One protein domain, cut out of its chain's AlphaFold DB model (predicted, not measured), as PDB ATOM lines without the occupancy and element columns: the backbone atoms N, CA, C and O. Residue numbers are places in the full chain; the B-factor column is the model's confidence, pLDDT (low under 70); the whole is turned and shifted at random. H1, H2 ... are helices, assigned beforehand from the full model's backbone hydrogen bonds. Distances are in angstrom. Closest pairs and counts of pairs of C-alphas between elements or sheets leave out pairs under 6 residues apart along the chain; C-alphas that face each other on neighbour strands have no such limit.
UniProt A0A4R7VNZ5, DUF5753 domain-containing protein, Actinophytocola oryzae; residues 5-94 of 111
ATOM      1  N   LEU A   5     226.120 254.872 210.426       78.88
ATOM      2  CA  LEU A   5     227.304 255.712 210.272       78.88
ATOM      3  C   LEU A   5     228.068 255.955 211.578       78.88
ATOM      4  O   LEU A   5     229.219 256.361 211.528       78.88
ATOM      5  N   LEU A   6     227.463 255.678 212.729       84.31
ATOM      6  CA  LEU A   6     228.104 255.839 214.032       84.31
ATOM      7  C   LEU A   6     228.620 254.512 214.596       84.31
ATOM      8  O   LEU A   6     229.113 254.474 215.718       84.31
ATOM      9  N   HIS A   7     228.440 253.395 213.888       89.19
ATOM     10  CA  HIS A   7     228.772 252.085 214.430       89.19
ATOM     11  C   HIS A   7     230.259 251.759 214.293       89.19
ATOM     12  O   HIS A   7     230.845 251.886 213.226       89.19
ATOM     13  N   THR A   8     230.831 251.199 215.350       91.44
ATOM     14  CA  THR A   8     232.108 250.483 215.288       91.44
ATOM     15  C   THR A   8     231.948 249.169 214.521       91.44
ATOM     16  O   THR A   8     230.858 248.586 214.466       91.44
ATOM     17  N   GLU A   9     233.041 248.642 213.970       91.44
ATOM     18  CA  GLU A   9     233.019 247.350 213.276       91.44
ATOM     19  C   GLU A   9     232.497 246.220 214.180       91.44
ATOM     20  O   GLU A   9     231.659 245.411 213.765       91.44
ATOM     21  N   ALA A  10     232.935 246.192 215.442       91.69
ATOM     22  CA  ALA A  10     232.495 245.207 216.423       91.69
ATOM     23  C   ALA A  10     230.978 245.281 216.668       91.69
ATOM     24  O   ALA A  10     230.301 244.246 216.721       91.69
ATOM     25  N   TYR A  11     230.428 246.495 216.750       91.69
ATOM     26  CA  TYR A  11     228.993 246.712 216.892       91.69
ATOM     27  C   TYR A  11     228.223 246.269 215.642       91.69
ATOM     28  O   TYR A  11     227.220 245.561 215.764       91.69
ATOM     29  N   MET A  12     228.708 246.599 214.439       91.06
ATOM     30  CA  MET A  12     228.093 246.160 213.177       91.06
ATOM     31  C   MET A  12     228.055 244.637 213.056       91.06
ATOM     32  O   MET A  12     227.006 244.070 212.744       91.06
ATOM     33  N   ARG A  13     229.169 243.960 213.366       91.62
ATOM     34  CA  ARG A  13     229.245 242.491 213.379       91.62
ATOM     35  C   ARG A  13     228.200 241.904 214.313       91.62
ATOM     36  O   ARG A  13     227.391 241.082 213.887       91.62
ATOM     37  N   ALA A  14     228.175 242.363 215.561       91.38
ATOM     38  CA  ALA A  14     227.223 241.883 216.551       91.38
ATOM     39  C   ALA A  14     225.768 242.106 216.113       91.38
ATOM     40  O   ALA A  14     224.947 241.190 216.189       91.38
ATOM     41  N   LEU A  15     225.453 243.294 215.608       89.00
ATOM     42  CA  LEU A  15     224.125 243.659 215.138       89.00
ATOM     43  C   LEU A  15     223.665 242.789 213.958       89.00
ATOM     44  O   LEU A  15     222.542 242.277 213.949       89.00
ATOM     45  N   PHE A  16     224.522 242.603 212.957       87.88
ATOM     46  CA  PHE A  16     224.190 241.842 211.756       87.88
ATOM     47  C   PHE A  16     224.093 240.340 212.019       87.88
ATOM     48  O   PHE A  16     223.216 239.691 211.437       87.88
ATOM     49  N   SER A  17     224.911 239.797 212.927       83.56
ATOM     50  CA  SER A  17     224.827 238.397 213.360       83.56
ATOM     51  C   SER A  17     223.510 238.065 214.065       83.56
ATOM     52  O   SER A  17     223.020 236.948 213.931       83.56
ATOM     53  N   HIS A  18     222.903 239.026 214.767       78.94
ATOM     54  CA  HIS A  18     221.617 238.849 215.459       78.94
ATOM     55  C   HIS A  18     220.405 239.289 214.623       78.94
ATOM     56  O   HIS A  18     219.267 239.262 215.096       78.94
ATOM     57  N   SER A  19     220.617 239.715 213.375       80.38
ATOM     58  CA  SER A  19     219.525 240.167 212.521       80.38
ATOM     59  C   SER A  19     218.718 238.984 211.971       80.38
ATOM     60  O   SER A  19     219.266 237.926 211.666       80.38
ATOM     61  N   ARG A  20     217.414 239.185 211.738       77.44
ATOM     62  CA  ARG A  20     216.552 238.166 211.106       77.44
ATOM     63  C   ARG A  20     216.969 237.826 209.667       77.44
ATOM     64  O   ARG A  20     216.574 236.784 209.146       77.44
ATOM     65  N   ARG A  21     217.754 238.693 209.018       82.81
ATOM     66  CA  ARG A  21     218.302 238.458 207.681       82.81
ATOM     67  C   ARG A  21     219.491 237.510 207.799       82.81
ATOM     68  O   ARG A  21     220.531 237.879 208.340       82.81
ATOM     69  N   ARG A  22     219.349 236.300 207.253       82.31
ATOM     70  CA  ARG A  22     220.475 235.370 207.125       82.31
ATOM     71  C   ARG A  22     221.502 235.960 206.161       82.31
ATOM     72  O   ARG A  22     221.154 236.324 205.041       82.31
ATOM     73  N   ARG A  23     222.750 236.042 206.612       85.38
ATOM     74  CA  ARG A  23     223.908 236.435 205.809       85.38
ATOM     75  C   ARG A  23     224.928 235.312 205.857       85.38
ATOM     76  O   ARG A  23     225.142 234.724 206.916       85.38
ATOM     77  N   SER A  24     225.560 235.020 204.729       89.19
ATOM     78  CA  SER A  24     226.798 234.247 204.735       89.19
ATOM     79  C   SER A  24     227.924 235.073 205.378       89.19
ATOM     80  O   SER A  24     227.825 236.303 205.429       89.19
ATOM     81  N   PRO A  25     229.020 234.443 205.837       87.62
ATOM     82  CA  PRO A  25     230.180 235.174 206.349       87.62
ATOM     83  C   PRO A  25     230.730 236.206 205.356       87.62
ATOM     84  O   PRO A  25     231.117 237.296 205.762       87.62
ATOM     85  N   LYS A  26     230.691 235.889 204.053       89.81
ATOM     86  CA  LYS A  26     231.090 236.809 202.983       89.81
ATOM     87  C   LYS A  26     230.152 238.016 202.898       89.81
ATOM     88  O   LYS A  26     230.612 239.139 202.971       89.81
ATOM     89  N   GLN A  27     228.838 237.790 202.857       89.25
ATOM     90  CA  GLN A  27     227.857 238.885 202.814       89.25
ATOM     91  C   GLN A  27     227.934 239.792 204.046       89.25
ATOM     92  O   GLN A  27     227.717 240.990 203.945       89.25
ATOM     93  N   LEU A  28     228.216 239.215 205.217       87.75
ATOM     94  CA  LEU A  28     228.434 239.985 206.435       87.75
ATOM     95  C   LEU A  28     229.655 240.903 206.301       87.75
ATOM     96  O   LEU A  28     229.584 242.055 206.710       87.75
ATOM     97  N   HIS A  29     230.755 240.385 205.755       88.75
ATOM     98  CA  HIS A  29     231.971 241.155 205.527       88.75
ATOM     99  C   HIS A  29     231.746 242.284 204.516       88.75
ATOM    100  O   HIS A  29     232.039 243.426 204.848       88.75
ATOM    101  N   ASP A  30     231.136 241.978 203.368       89.06
ATOM    102  CA  ASP A  30     230.849 242.954 202.310       89.06
ATOM    103  C   ASP A  30     229.919 244.083 202.821       89.06
ATOM    104  O   ASP A  30     230.155 245.262 202.561       89.06
ATOM    105  N   ASP A  31     228.879 243.745 203.602       85.75
ATOM    106  CA  ASP A  31     227.964 244.733 204.202       85.75
ATOM    107  C   ASP A  31     228.702 245.667 205.187       85.75
ATOM    108  O   ASP A  31     228.404 246.860 205.258       85.75
ATOM    109  N   ILE A  32     229.650 245.130 205.964       88.38
ATOM    110  CA  ILE A  32     230.456 245.906 206.919       88.38
ATOM    111  C   ILE A  32     231.437 246.814 206.181       88.38
ATOM    112  O   ILE A  32     231.531 247.993 206.510       88.38
ATOM    113  N   GLU A  33     232.141 246.282 205.183       88.38
ATOM    114  CA  GLU A  33     233.091 247.036 204.364       88.38
ATOM    115  C   GLU A  33     232.401 248.233 203.701       88.38
ATOM    116  O   GLU A  33     232.892 249.358 203.765       88.38
ATOM    117  N   PHE A  34     231.193 248.032 203.172       84.94
ATOM    118  CA  PHE A  34     230.403 249.118 202.605       84.94
ATOM    119  C   PHE A  34     230.039 250.203 203.632       84.94
ATOM    120  O   PHE A  34     230.031 251.389 203.300       84.94
ATOM    121  N   CYS A  35     229.739 249.832 204.879       82.31
ATOM    122  CA  CYS A  35     229.507 250.806 205.945       82.31
ATOM    123  C   CYS A  35     230.777 251.598 206.290       82.31
ATOM    124  O   CYS A  35     230.686 252.816 206.445       82.31
ATOM    125  N   LEU A  36     231.937 250.937 206.347       83.81
ATOM    126  CA  LEU A  36     233.226 251.576 206.631       83.81
ATOM    127  C   LEU A  36     233.613 252.583 205.539       83.81
ATOM    128  O   LEU A  36     233.902 253.733 205.854       83.81
ATOM    129  N   ILE A  37     233.479 252.215 204.260       84.00
ATOM    130  CA  ILE A  37     233.725 253.128 203.125       84.00
ATOM    131  C   ILE A  37     232.854 254.392 203.223       84.00
ATOM    132  O   ILE A  37     233.255 255.489 202.837       84.00
ATOM    133  N   ARG A  38     231.624 254.269 203.737       76.25
ATOM    134  CA  ARG A  38     230.749 255.433 203.941       76.25
ATOM    135  C   ARG A  38     231.163 256.271 205.149       76.25
ATOM    136  O   ARG A  38     230.975 257.483 205.095       76.25
ATOM    137  N   GLN A  39     231.718 255.659 206.194       76.06
ATOM    138  CA  GLN A  39     232.254 256.367 207.359       76.06
ATOM    139  C   GLN A  39     233.522 257.158 207.043       76.06
ATOM    140  O   GLN A  39     233.684 258.238 207.595       76.06
ATOM    141  N   GLU A  40     234.363 256.702 206.112       76.88
ATOM    142  CA  GLU A  40     235.560 257.447 205.679       76.88
ATOM    143  C   GLU A  40     235.229 258.866 205.192       76.88
ATOM    144  O   GLU A  40     236.030 259.788 205.335       76.88
ATOM    145  N   ARG A  41     234.017 259.074 204.662       70.81
ATOM    146  CA  ARG A  41     233.546 260.406 204.257       70.81
ATOM    147  C   ARG A  41     233.253 261.335 205.433       70.81
ATOM    148  O   ARG A  41     233.319 262.542 205.253       70.81
ATOM    149  N   LEU A  42     232.919 260.801 206.609       68.44
ATOM    150  CA  LEU A  42     232.688 261.607 207.815       68.44
ATOM    151  C   LEU A  42     233.993 262.173 208.372       68.44
ATOM    152  O   LEU A  42     233.985 263.228 208.988       68.44
ATOM    153  N   THR A  43     235.104 261.476 208.141       67.44
ATOM    154  CA  THR A  43     236.441 261.855 208.614       67.44
ATOM    155  C   THR A  43     237.295 262.488 207.513       67.44
ATOM    156  O   THR A  43     238.507 262.599 207.665       67.44
ATOM    157  N   SER A  44     236.700 262.835 206.367       70.62
ATOM    158  CA  SER A  44     237.428 263.418 205.238       70.62
ATOM    159  C   SER A  44     237.741 264.891 205.499       70.62
ATOM    160  O   SER A  44     236.830 265.703 205.634       70.62
ATOM    161  N   GLU A  45     239.030 265.241 205.506       67.06
ATOM    162  CA  GLU A  45     239.493 266.629 205.653       67.06
ATOM    163  C   GLU A  45     239.192 267.489 204.411       67.06
ATOM    164  O   GLU A  45     238.992 268.696 204.524       67.06
ATOM    165  N   GLU A  46     239.128 266.884 203.217       68.19
ATOM    166  CA  GLU A  46     238.879 267.615 201.964       68.19
ATOM    167  C   GLU A  46     237.413 268.064 201.826       68.19
ATOM    168  O   GLU A  46     237.137 269.132 201.271       68.19
ATOM    169  N   HIS A  47     236.469 267.269 202.340       63.75
ATOM    170  CA  HIS A  47     235.027 267.529 202.271       63.75
ATOM    171  C   HIS A  47     234.332 267.121 203.582       63.75
ATOM    172  O   HIS A  47     233.664 266.082 203.614       63.75
ATOM    173  N   PRO A  48     234.467 267.921 204.656       65.62
ATOM    174  CA  PRO A  48     233.898 267.578 205.952       65.62
ATOM    175  C   PRO A  48     232.368 267.541 205.875       65.62
ATOM    176  O   PRO A  48     231.725 268.486 205.412       65.62
ATOM    177  N   ILE A  49     231.780 266.432 206.327       66.56
ATOM    178  CA  ILE A  49     230.330 266.280 206.467       66.56
ATOM    179  C   ILE A  49     229.957 266.628 207.904       66.56
ATOM    180  O   ILE A  49     230.426 265.986 208.842       66.56
ATOM    181  N   GLU A  50     229.069 267.604 208.079       71.75
ATOM    182  CA  GLU A  50     228.465 267.867 209.382       71.75
ATOM    183  C   GLU A  50     227.358 266.845 209.649       71.75
ATOM    184  O   GLU A  50     226.429 266.688 208.856       71.75
ATOM    185  N   LEU A  51     227.468 266.131 210.768       71.00
ATOM    186  CA  LEU A  51     226.509 265.113 211.171       71.00
ATOM    187  C   LEU A  51     225.917 265.490 212.532       71.00
ATOM    188  O   LEU A  51     226.557 265.298 213.562       71.00
ATOM    189  N   SER A  52     224.679 265.985 212.533       75.25
ATOM    190  CA  SER A  52     223.891 266.166 213.757       75.25
ATOM    191  C   SER A  52     222.940 264.986 213.935       75.25
ATOM    192  O   SER A  52     222.220 264.606 213.008       75.25
ATOM    193  N   VAL A  53     222.964 264.359 215.112       75.06
ATOM    194  CA  VAL A  53     222.146 263.177 215.407       75.06
ATOM    195  C   VAL A  53     221.586 263.276 216.812       75.06
ATOM    196  O   VAL A  53     222.329 263.389 217.785       75.06
ATOM    197  N   ILE A  54     220.273 263.102 216.918       80.00
ATOM    198  CA  ILE A  54     219.599 262.873 218.192       80.00
ATOM    199  C   ILE A  54     219.544 261.364 218.439       80.00
ATOM    200  O   ILE A  54     218.966 260.607 217.653       80.00
ATOM    201  N   ILE A  55     220.161 260.917 219.533       80.56
ATOM    202  CA  ILE A  55     220.181 259.506 219.927       80.56
ATOM    203  C   ILE A  55     219.264 259.295 221.127       80.56
ATOM    204  O   ILE A  55     219.418 259.924 222.168       80.56
ATOM    205  N   ASP A  56     218.348 258.340 220.988       79.81
ATOM    206  CA  ASP A  56     217.475 257.900 222.073       79.81
ATOM    207  C   ASP A  56     218.262 257.124 223.147       79.81
ATOM    208  O   ASP A  56     219.027 256.204 222.834       79.81
ATOM    209  N   GLU A  57     218.039 257.443 224.423       80.94
ATOM    210  CA  GLU A  57     218.709 256.790 225.552       80.94
ATOM    211  C   GLU A  57     218.514 255.263 225.557       80.94
ATOM    212  O   GLU A  57     219.446 254.501 225.839       80.94
ATOM    213  N   SER A  58     217.328 254.771 225.192       85.44
ATOM    214  CA  SER A  58     217.066 253.331 225.112       85.44
ATOM    215  C   SER A  58     217.955 252.646 224.069       85.44
ATOM    216  O   SER A  58     218.289 251.469 224.227       85.44
ATOM    217  N   ALA A  59     218.396 253.372 223.035       83.50
ATOM    218  CA  ALA A  59     219.357 252.865 222.063       83.50
ATOM    219  C   ALA A  59     220.765 252.713 222.661       83.50
ATOM    220  O   ALA A  59     221.473 251.794 222.258       83.50
ATOM    221  N   LEU A  60     221.140 253.556 223.629       84.81
ATOM    222  CA  LEU A  60     222.414 253.473 224.358       84.81
ATOM    223  C   LEU A  60     222.389 252.393 225.447       84.81
ATOM    224  O   LEU A  60     223.405 251.749 225.708       84.81
ATOM    225  N   ARG A  61     221.225 252.164 226.069       85.62
ATOM    226  CA  ARG A  61     221.041 251.143 227.116       85.62
ATOM    227  C   ARG A  61     220.854 249.727 226.574       85.62
ATOM    228  O   ARG A  61     221.031 248.759 227.313       85.62
ATOM    229  N   ARG A  62     220.464 249.576 225.307       86.31
ATOM    230  CA  ARG A  62     220.254 248.261 224.697       86.31
ATOM    231  C   ARG A  62     221.594 247.598 224.386       86.31
ATOM    232  O   ARG A  62     222.318 248.041 223.504       86.31
ATOM    233  N   GLU A  63     221.874 246.481 225.050       88.81
ATOM    234  CA  GLU A  63     223.095 245.718 224.793       88.81
ATOM    235  C   GLU A  63     223.088 245.072 223.398       88.81
ATOM    236  O   GLU A  63     222.140 244.385 223.004       88.81
ATOM    237  N   VAL A  64     224.186 245.270 222.663       89.94
ATOM    238  CA  VAL A  64     224.474 244.626 221.380       89.94
ATOM    239  C   VAL A  64     225.882 244.041 221.442       89.94
ATOM    240  O   VAL A  64     226.851 244.762 221.654       89.94
ATOM    241  N   GLY A  65     226.005 242.723 221.261       88.56
ATOM    242  CA  GLY A  65     227.313 242.057 221.194       88.56
ATOM    243  C   GLY A  65     228.069 241.931 222.518       88.56
ATOM    244  O   GLY A  65     229.247 241.577 222.500       88.56
ATOM    245  N   GLY A  66     227.423 242.194 223.655       93.12
ATOM    246  CA  GLY A  66     228.057 242.144 224.969       93.12
ATOM    247  C   GLY A  66     228.582 243.494 225.460       93.12
ATOM    248  O   GLY A  66     228.799 244.436 224.696       93.12
ATOM    249  N   LEU A  67     228.880 243.560 226.760       92.75
ATOM    250  CA  LEU A  67     229.411 244.758 227.424       92.75
ATOM    251  C   LEU A  67     230.702 245.305 226.797       92.75
ATOM    252  O   LEU A  67     230.921 246.514 226.800       92.75
ATOM    253  N   LYS A  68     231.576 244.434 226.270       94.50
ATOM    254  CA  LYS A  68     232.832 244.862 225.632       94.50
ATOM    255  C   LYS A  68     232.559 245.667 224.358       94.50
ATOM    256  O   LYS A  68     233.124 246.745 224.210       94.50
ATOM    257  N   VAL A  69     231.668 245.165 223.500       94.44
ATOM    258  CA  VAL A  69     231.269 245.819 222.245       94.44
ATOM    259  C   VAL A  69     230.543 247.128 222.533       94.44
ATOM    260  O   VAL A  69     230.863 248.152 221.942       94.44
ATOM    261  N   MET A  70     229.629 247.134 223.508       92.50
ATOM    262  CA  MET A  70     228.939 248.363 223.909       92.50
ATOM    263  C   MET A  70     229.890 249.423 224.468       92.50
ATOM    264  O   MET A  70     229.741 250.598 224.154       92.50
ATOM    265  N   ARG A  71     230.890 249.040 225.271       93.12
ATOM    266  CA  ARG A  71     231.875 249.996 225.802       93.12
ATOM    267  C   ARG A  71     232.695 250.648 224.690       93.12
ATOM    268  O   ARG A  71     232.950 251.845 224.762       93.12
ATOM    269  N   GLU A  72     233.116 249.863 223.706       93.56
ATOM    270  CA  GLU A  72     233.822 250.356 222.520       93.56
ATOM    271  C   GLU A  72     232.931 251.306 221.711       93.56
ATOM    272  O   GLU A  72     233.337 252.425 221.413       93.56
ATOM    273  N   GLN A  73     231.682 250.908 221.462       92.94
ATOM    274  CA  GLN A  73     230.705 251.720 220.745       92.94
ATOM    275  C   GLN A  73     230.445 253.071 221.427       92.94
ATOM    276  O   GLN A  73     230.432 254.103 220.766       92.94
ATOM    277  N   LEU A  74     230.236 253.079 222.745       90.94
ATOM    278  CA  LEU A  74     229.983 254.310 223.498       90.94
ATOM    279  C   LEU A  74     231.217 255.215 223.545       90.94
ATOM    280  O   LEU A  74     231.078 256.428 223.439       90.94
ATOM    281  N   ARG A  75     232.419 254.633 223.669       90.75
ATOM    282  CA  ARG A  75     233.678 255.385 223.580       90.75
ATOM    283  C   ARG A  75     233.785 256.090 222.230       90.75
ATOM    284  O   ARG A  75     234.035 257.283 222.204       90.75
ATOM    285  N   HIS A  76     233.519 255.365 221.148       88.25
ATOM    286  CA  HIS A  76     233.579 255.910 219.800       88.25
ATOM    287  C   HIS A  76     232.608 257.083 219.597       88.25
ATOM    288  O   HIS A  76     233.001 258.098 219.036       88.25
ATOM    289  N   LEU A  77     231.376 256.993 220.117       86.62
ATOM    290  CA  LEU A  77     230.419 258.109 220.070       86.62
ATOM    291  C   LEU A  77     230.935 259.358 220.796       86.62
ATOM    292  O   LEU A  77     230.752 260.468 220.301       86.62
ATOM    293  N   VAL A  78     231.575 259.178 221.955       85.50
ATOM    294  CA  VAL A  78     232.199 260.280 222.700       85.50
ATOM    295  C   VAL A  78     233.333 260.884 221.880       85.50
ATOM    296  O   VAL A  78     233.333 262.090 221.661       85.50
ATOM    297  N   ASP A  79     234.246 260.064 221.368       83.44
ATOM    298  CA  ASP A  79     235.392 260.544 220.593       83.44
ATOM    299  C   ASP A  79     234.933 261.347 219.359       83.44
ATOM    300  O   ASP A  79     235.425 262.449 219.128       83.44
ATOM    301  N   MET A  80     233.909 260.866 218.641       78.44
ATOM    302  CA  MET A  80     233.315 261.579 217.501       78.44
ATOM    303  C   MET A  80     232.642 262.902 217.892       78.44
ATOM    304  O   MET A  80     232.638 263.838 217.099       78.44
ATOM    305  N   SER A  81     232.066 263.001 219.095       73.88
ATOM    306  CA  SER A  81     231.395 264.228 219.551       73.88
ATOM    307  C   SER A  81     232.358 265.362 219.918       73.88
ATOM    308  O   SER A  81     231.950 266.520 219.911       73.88
ATOM    309  N   PHE A  82     233.624 265.042 220.207       67.62
ATOM    310  CA  PHE A  82     234.640 266.002 220.656       67.62
ATOM    311  C   PHE A  82     235.795 266.190 219.660       67.62
ATOM    312  O   PHE A  82     236.724 266.937 219.953       67.62
ATOM    313  N   GLN A  83     235.772 265.517 218.503       61.72
ATOM    314  CA  GLN A  83     236.942 265.420 217.625       61.72
ATOM    315  C   GLN A  83     237.348 266.729 216.925       61.72
ATOM    316  O   GLN A  83     238.487 266.800 216.487       61.72
ATOM    317  N   ASP A  84     236.490 267.755 216.868       52.38
ATOM    318  CA  ASP A  84     236.813 269.034 216.201       52.38
ATOM    319  C   ASP A  84     236.009 270.253 216.707       52.38
ATOM    320  O   ASP A  84     235.922 271.277 216.024       52.38
ATOM    321  N   ARG A  85     235.353 270.172 217.875       52.69
ATOM    322  CA  ARG A  85     234.393 271.210 218.304       52.69
ATOM    323  C   ARG A  85     234.484 271.539 219.795       52.69
ATOM    324  O   ARG A  85     234.557 270.642 220.628       52.69
ATOM    325  N   ASP A  86     234.422 272.838 220.111       46.78
ATOM    326  CA  ASP A  86     234.275 273.362 221.482       46.78
ATOM    327  C   ASP A  86     232.879 273.060 222.078       46.78
ATOM    328  O   ASP A  86     232.726 273.006 223.298       46.78
ATOM    329  N   GLU A  87     231.868 272.808 221.232       42.94
ATOM    330  CA  GLU A  87     230.519 272.369 221.621       42.94
ATOM    331  C   GLU A  87     230.132 271.074 220.871       42.94
ATOM    332  O   GLU A  87     230.172 271.050 219.640       42.94
ATOM    333  N   PRO A  88     229.758 269.988 221.574       49.78
ATOM    334  CA  PRO A  88     229.344 268.742 220.933       49.78
ATOM    335  C   PRO A  88     227.925 268.846 220.344       49.78
ATOM    336  O   PRO A  88     226.972 269.136 221.062       49.78
ATOM    337  N   ASP A  89     227.749 268.490 219.065       53.88
ATOM    338  CA  ASP A  89     226.430 268.406 218.395       53.88
ATOM    339  C   ASP A  89     225.642 267.128 218.730       53.88
ATOM    340  O   ASP A  89     224.572 266.863 218.168       53.88
ATOM    341  N   LEU A  90     226.164 266.306 219.643       53.28
ATOM    342  CA  LEU A  90     225.457 265.132 220.127       53.28
ATOM    343  C   LEU A  90     224.452 265.552 221.200       53.28
ATOM    344  O   LEU A  90     224.724 265.493 222.401       53.28
ATOM    345  N   LEU A  91     223.267 265.966 220.755       45.62
ATOM    346  CA  LEU A  91     222.166 266.257 221.659       45.62
ATOM    347  C   LEU A  91     221.627 264.943 222.243       45.62
ATOM    348  O   LEU A  91     220.877 264.194 221.610       45.62
ATOM    349  N   TYR A  92     222.027 264.667 223.481       47.44
ATOM    350  CA  TYR A  92     221.374 263.679 224.324       47.44
ATOM    351  C   TYR A  92     220.010 264.233 224.736       47.44
ATOM    352  O   TYR A  92     219.919 265.163 225.539       47.44
ATOM    353  N   VAL A  93     218.944 263.676 224.170       42.69
ATOM    354  CA  VAL A  93     217.585 264.007 224.590       42.69
ATOM    355  C   VAL A  93     217.142 262.944 225.584       42.69
ATOM    356  O   VAL A  93     216.781 261.825 225.221       42.69
ATOM    357  N   GLU A  94     217.180 263.302 226.862       35.34
ATOM    358  CA  GLU A  94     216.519 262.547 227.916       35.34
ATOM    359  C   GLU A  94     215.009 262.743 227.728       35.34
ATOM    360  O   GLU A  94     214.477 263.811 228.028       35.34
TER     361      GLU A  94
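What this domain is: This is residues 5 to 94 of the 111 residues of the protein "DUF5753 domain-containing protein" of Actinophytocola oryzae (UniProt A0A4R7VNZ5). Two long helices, H4 and H2, point nearly the same way but stay apart, and the shorter H1 crosses between them, packed on H2 and on residues 69 to 73 of H4. Residues 40 to 56 run without a named element from the end of H2 to the short H3 near H4, and the tail after H4 folds back to pair briefly with this stretch. The printed part has 90 residues with four named helices, in the order H1, H2, H3, H4, and no named strand; the class is all helix. It is only just compact, close to loose, with a radius of gyration of the C-alphas of 14.3 A and spans of 43 by 34 by 19 A.

Where its parts are: H4, residues 67 to 82, is 22.9 A long, from C-alpha 67 at (229.411, 244.758, 227.424) to C-alpha 82 at (234.640, 266.002, 220.656). H2, residues 25 to 39, measures 21.3 A. H1, residues 9 to 17, begins at C-alpha 9, (233.019, 247.350, 213.276), and is 12.1 A long. H3, residues 57 to 61, measures 6.3 A.

How they stand to each other: H4 touches H1 with residues 69 to 73 alone, at a steep tilt of 50 degrees, opposite ways; their closest C-alphas, of Val 69 and Tyr 11, are 5.9 A apart. H1 and H2 form a helical hairpin and touch at a steep tilt of 43 degrees, opposite ways, with the closest C-alphas, of Met 12 and Ile 32, 6.7 A apart. H3 is close to H4 but not clearly touching: the C-alphas of Leu 60 and Leu 74, the closest, are 7.7 A apart. H2 is apart from H4 and H3, and H1 from H3. Every O i to N i+4 pair is within hydrogen-bond range in H1, H2, H3 and H4. Residues 55 to 56 pair, parallel, with residues 92 to 93.

The domain as a whole: The two C-alphas farthest apart, of Ser 24 and Asp 86, are 43.2 A apart. The printed part has no cut. The link from H2 to H3 is long, with 17 residues. Mean pLDDT of the printed part is 78.7; residues 42 to 43, 45 to 49 and 82 to 94 are under 70.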